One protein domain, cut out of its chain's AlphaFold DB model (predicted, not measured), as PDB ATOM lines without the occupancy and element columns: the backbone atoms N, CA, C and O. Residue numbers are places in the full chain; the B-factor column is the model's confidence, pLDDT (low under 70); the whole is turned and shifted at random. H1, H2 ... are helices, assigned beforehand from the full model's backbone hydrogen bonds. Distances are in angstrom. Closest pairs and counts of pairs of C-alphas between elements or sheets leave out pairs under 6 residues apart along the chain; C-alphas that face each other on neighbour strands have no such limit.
ATOM      1  N   ASP A  66      35.690  59.741 -35.288       82.12
ATOM      2  CA  ASP A  66      35.636  58.457 -36.012       82.12
ATOM      3  C   ASP A  66      37.031  57.817 -36.164       82.12
ATOM      4  O   ASP A  66      37.178  56.591 -36.211       82.12
ATOM      5  N   SER A  67      38.082  58.644 -36.196       81.56
ATOM      6  CA  SER A  67      39.471  58.187 -36.212       81.56
ATOM      7  C   SER A  67      39.879  57.479 -34.909       81.56
ATOM      8  O   SER A  67      40.447  56.386 -34.981       81.56
ATOM      9  N   GLU A  68      39.514  58.007 -33.734       79.31
ATOM     10  CA  GLU A  68      39.740  57.364 -32.433       79.31
ATOM     11  C   GLU A  68      38.878  56.103 -32.290       79.31
ATOM     12  O   GLU A  68      39.385  55.042 -31.907       79.31
ATOM     13  N   LEU A  69      37.606  56.167 -32.701       77.88
ATOM     14  CA  LEU A  69      36.708  55.011 -32.718       77.88
ATOM     15  C   LEU A  69      37.258  53.877 -33.604       77.88
ATOM     16  O   LEU A  69      37.177  52.699 -33.239       77.88
ATOM     17  N   SER A  70      37.868  54.207 -34.747       75.62
ATOM     18  CA  SER A  70      38.536  53.225 -35.609       75.62
ATOM     19  C   SER A  70      39.791  52.634 -34.952       75.62
ATOM     20  O   SER A  70      39.979  51.414 -34.977       75.62
ATOM     21  N   ALA A  71      40.610  53.462 -34.292       78.88
ATOM     22  CA  ALA A  71      41.824  53.032 -33.605       78.88
ATOM     23  C   ALA A  71      41.511  52.106 -32.418       78.88
ATOM     24  O   ALA A  71      42.158  51.066 -32.265       78.88
ATOM     25  N   MET A  72      40.472  52.417 -31.634       77.38
ATOM     26  CA  MET A  72      39.993  51.563 -30.544       77.38
ATOM     27  C   MET A  72      39.525  50.196 -31.065       77.38
ATOM     28  O   MET A  72      39.888  49.165 -30.494       77.38
ATOM     29  N   HIS A  73      38.780  50.154 -32.175       76.00
ATOM     30  CA  HIS A  73      38.354  48.891 -32.788       76.00
ATOM     31  C   HIS A  73      39.520  48.078 -33.366       76.00
ATOM     32  O   HIS A  73      39.519  46.849 -33.239       76.00
ATOM     33  N   VAL A  74      40.524  48.724 -33.969       78.25
ATOM     34  CA  VAL A  74      41.749  48.045 -34.423       78.25
ATOM     35  C   VAL A  74      42.501  47.464 -33.228       78.25
ATOM     36  O   VAL A  74      42.783  46.268 -33.232       78.25
ATOM     37  N   TYR A  75      42.734  48.250 -32.172       77.50
ATOM     38  CA  TYR A  75      43.400  47.792 -30.950       77.50
ATOM     39  C   TYR A  75      42.667  46.610 -30.296       77.50
ATOM     40  O   TYR A  75      43.281  45.576 -30.032       77.50
ATOM     41  N   ALA A  76      41.343  46.702 -30.125       75.75
ATOM     42  CA  ALA A  76      40.526  45.619 -29.576       75.75
ATOM     43  C   ALA A  76      40.627  44.330 -30.416       75.75
ATOM     44  O   ALA A  76      40.798  43.240 -29.860       75.75
ATOM     45  N   ARG A  77      40.607  44.441 -31.753       76.88
ATOM     46  CA  ARG A  77      40.839  43.303 -32.661       76.88
ATOM     47  C   ARG A  77      42.263  42.755 -32.550       76.88
ATOM     48  O   ARG A  77      42.426  41.539 -32.545       76.88
ATOM     49  N   THR A  78      43.286  43.598 -32.413       74.75
ATOM     50  CA  THR A  78      44.681  43.164 -32.215       74.75
ATOM     51  C   THR A  78      44.870  42.422 -30.888       74.75
ATOM     52  O   THR A  78      45.574  41.410 -30.860       74.75
ATOM     53  N   CYS A  79      44.215  42.865 -29.810       66.75
ATOM     54  CA  CYS A  79      44.194  42.154 -28.530       66.75
ATOM     55  C   CYS A  79      43.474  40.800 -28.632       66.75
ATOM     56  O   CYS A  79      43.980  39.810 -28.111       66.75
ATOM     57  N   ALA A  80      42.332  40.739 -29.324       67.31
ATOM     58  CA  ALA A  80      41.559  39.507 -29.492       67.31
ATOM     59  C   ALA A  80      42.207  38.492 -30.457       67.31
ATOM     60  O   ALA A  80      42.064  37.289 -30.264       67.31
ATOM     61  N   ALA A  81      42.922  38.951 -31.488       67.31
ATOM     62  CA  ALA A  81      43.533  38.080 -32.497       67.31
ATOM     63  C   ALA A  81      44.861  37.447 -32.045       67.31
ATOM     64  O   ALA A  81      45.175  36.331 -32.450       67.31
ATOM     65  N   ASN A  82      45.643  38.144 -31.209       61.72
ATOM     66  CA  ASN A  82      46.976  37.693 -30.780       61.72
ATOM     67  C   ASN A  82      46.992  36.983 -29.413       61.72
ATOM     68  O   ASN A  82      48.050  36.549 -28.956       61.72
ATOM     69  N   ILE A  83      45.840  36.865 -28.750       64.31
ATOM     70  CA  ILE A  83      45.680  36.179 -27.467       64.31
ATOM     71  C   ILE A  83      44.629  35.091 -27.667       64.31
ATOM     72  O   ILE A  83      43.457  35.384 -27.885       64.31
ATOM     73  N   SER A  84      45.028  33.822 -27.575       73.19
ATOM     74  CA  SER A  84      44.051  32.723 -27.591       73.19
ATOM     75  C   SER A  84      43.117  32.820 -26.380       73.19
ATOM     76  O   SER A  84      43.520  33.284 -25.315       73.19
ATOM     77  N   ILE A  85      41.877  32.340 -26.506       71.31
ATOM     78  CA  ILE A  85      40.865  32.440 -25.436       71.31
ATOM     79  C   ILE A  85      41.400  31.861 -24.108       71.31
ATOM     80  O   ILE A  85      41.354  32.530 -23.080       71.31
ATOM     81  N   ALA A  86      42.084  30.712 -24.156       67.56
ATOM     82  CA  ALA A  86      42.730  30.080 -23.000       67.56
ATOM     83  C   ALA A  86      43.945  30.843 -22.413       67.56
ATOM     84  O   ALA A  86      44.435  30.496 -21.334       67.56
ATOM     85  N   GLN A  87      44.480  31.854 -23.105       78.50
ATOM     86  CA  GLN A  87      45.442  32.818 -22.554       78.50
ATOM     87  C   GLN A  87      44.723  34.028 -21.946       78.50
ATOM     88  O   GLN A  87      45.122  34.469 -20.868       78.50
ATOM     89  N   LEU A  88      43.653  34.525 -22.579       80.81
ATOM     90  CA  LEU A  88      42.828  35.616 -22.047       80.81
ATOM     91  C   LEU A  88      42.208  35.221 -20.699       80.81
ATOM     92  O   LEU A  88      42.376  35.941 -19.716       80.81
ATOM     93  N   GLU A  89      41.616  34.028 -20.620       79.31
ATOM     94  CA  GLU A  89      41.113  33.416 -19.382       79.31
ATOM     95  C   GLU A  89      42.187  33.376 -18.284       79.31
ATOM     96  O   GLU A  89      41.938  33.786 -17.155       79.31
ATOM     97  N   LYS A  90      43.418  32.953 -18.611       83.00
ATOM     98  CA  LYS A  90      44.536  32.903 -17.648       83.00
ATOM     99  C   LYS A  90      44.999  34.288 -17.193       83.00
ATOM    100  O   LYS A  90      45.435  34.429 -16.049       83.00
ATOM    101  N   VAL A  91      44.916  35.306 -18.051       84.44
ATOM    102  CA  VAL A  91      45.218  36.698 -17.681       84.44
ATOM    103  C   VAL A  91      44.125  37.258 -16.768       84.44
ATOM    104  O   VAL A  91      44.457  37.819 -15.722       84.44
ATOM    105  N   MET A  92      42.849  37.044 -17.106       82.38
ATOM    106  CA  MET A  92      41.702  37.469 -16.297       82.38
ATOM    107  C   MET A  92      41.677  36.775 -14.931       82.38
ATOM    108  O   MET A  92      41.558  37.449 -13.913       82.38
ATOM    109  N   GLU A  93      41.888  35.459 -14.881       86.19
ATOM    110  CA  GLU A  93      41.991  34.683 -13.639       86.19
ATOM    111  C   GLU A  93      43.155  35.172 -12.760       86.19
ATOM    112  O   GLU A  93      43.019  35.299 -11.540       86.19
ATOM    113  N   ARG A  94      44.302  35.525 -13.360       81.44
ATOM    114  CA  ARG A  94      45.420  36.112 -12.608       81.44
ATOM    115  C   ARG A  94      45.066  37.485 -12.032       81.44
ATOM    116  O   ARG A  94      45.489  37.786 -10.916       81.44
ATOM    117  N   ASP A  95      44.324  38.314 -12.761       83.69
ATOM    118  CA  ASP A  95      43.924  39.640 -12.280       83.69
ATOM    119  C   ASP A  95      42.814  39.563 -11.217       83.69
ATOM    120  O   ASP A  95      42.887  40.250 -10.198       83.69
ATOM    121  N   LEU A  96      41.859  38.641 -11.367       85.25
ATOM    122  CA  LEU A  96      40.853  38.318 -10.350       85.25
ATOM    123  C   LEU A  96      41.499  37.839  -9.043       85.25
ATOM    124  O   LEU A  96      41.150  38.343  -7.972       85.25
ATOM    125  N   ARG A  97      42.489  36.934  -9.109       82.50
ATOM    126  CA  ARG A  97      43.263  36.512  -7.925       82.50
ATOM    127  C   ARG A  97      44.052  37.657  -7.295       82.50
ATOM    128  O   ARG A  97      44.100  37.739  -6.073       82.50
ATOM    129  N   LYS A  98      44.643  38.552  -8.097       79.69
ATOM    130  CA  LYS A  98      45.323  39.753  -7.583       79.69
ATOM    131  C   LYS A  98      44.361  40.677  -6.837       79.69
ATOM    132  O   LYS A  98      44.681  41.101  -5.732       79.69
ATOM    133  N   ARG A  99      43.192  40.971  -7.416       76.88
ATOM    134  CA  ARG A  99      42.173  41.835  -6.796       76.88
ATOM    135  C   ARG A  99      41.665  41.245  -5.481       76.88
ATOM    136  O   ARG A  99      41.641  41.967  -4.490       76.88
ATOM    137  N   ARG A 100      41.365  39.939  -5.452       76.06
ATOM    138  CA  ARG A 100      41.000  39.216  -4.220       76.06
ATOM    139  C   ARG A 100      42.115  39.280  -3.178       76.06
ATOM    140  O   ARG A 100      41.884  39.827  -2.115       76.06
ATOM    141  N   GLY A 101      43.344  38.886  -3.519       70.62
ATOM    142  CA  GLY A 101      44.469  38.922  -2.576       70.62
ATOM    143  C   GLY A 101      44.767  40.316  -2.001       70.62
ATOM    144  O   GLY A 101      45.181  40.421  -0.852       70.62
ATOM    145  N   ILE A 102      44.515  41.392  -2.755       64.50
ATOM    146  CA  ILE A 102      44.610  42.771  -2.246       64.50
ATOM    147  C   ILE A 102      43.452  43.094  -1.284       64.50
ATOM    148  O   ILE A 102      43.685  43.740  -0.265       64.50
ATOM    149  N   GLN A 103      42.225  42.636  -1.556       60.12
ATOM    150  CA  GLN A 103      41.102  42.766  -0.616       60.12
ATOM    151  C   GLN A 103      41.329  41.945   0.663       60.12
ATOM    152  O   GLN A 103      41.170  42.484   1.753       60.12
ATOM    153  N   ASP A 104      41.765  40.690   0.535       60.56
ATOM    154  CA  ASP A 104      41.997  39.766   1.650       60.56
ATOM    155  C   ASP A 104      43.111  40.277   2.586       60.56
ATOM    156  O   ASP A 104      42.978  40.222   3.808       60.56
ATOM    157  N   MET A 105      44.191  40.847   2.029       59.31
ATOM    158  CA  MET A 105      45.256  41.474   2.824       59.31
ATOM    159  C   MET A 105      44.783  42.770   3.495       59.31
ATOM    160  O   MET A 105      45.022  42.960   4.686       59.31
ATOM    161  N   ASN A 106      44.060  43.634   2.772       57.09
ATOM    162  CA  ASN A 106      43.527  44.880   3.333       57.09
ATOM    163  C   ASN A 106      42.420  44.653   4.381       57.09
ATOM    164  O   ASN A 106      42.175  45.547   5.188       57.09
ATOM    165  N   ALA A 107      41.755  43.494   4.393       59.06
ATOM    166  CA  ALA A 107      40.795  43.139   5.435       59.06
ATOM    167  C   ALA A 107      41.502  42.921   6.785       59.06
ATOM    168  O   ALA A 107      41.180  43.592   7.762       59.06
TER     169      ALA A 107
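This is residues 66 to 107 of the 532 residues of the protein "Hypothetical protein" of Rotaria socialis (UniProt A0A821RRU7). Two straight helices, H1 and then the longer H2, make a wide, open V, with the tight link at its corner and both arms sticking out free at residues 66 to 78 and 92 to 107. The printed part has 42 residues with two named helices and no named strand, and its class is all helix. It is extended, with a radius of gyration of the C-alphas of 15.1 A, and flat, spanning 44 by 24 by 7 A.

H1, residues 66 to 82, begins at C-alpha 66 (35.636, 58.457, -36.012) and is 24.2 A long. H2, residues 85 to 107, is 32.7 A long and ends at C-alpha 107 (40.795, 43.139, 5.435).

H1 and H2 are only just apart, their closest C-alphas being 8.5 A from each other. Ile 83 and Ser 84 form the tight link. Each O i to N i+4 pair in H1 is within hydrogen-bond range, as are 18 of 19 in H2.

The C-alphas farthest apart, of Asp 66 and Ala 107, are 44.5 A apart. The printed part has no cut. Its mean pLDDT is 74.4; residues 79 to 83, 86 and 102 to 107 are under 70.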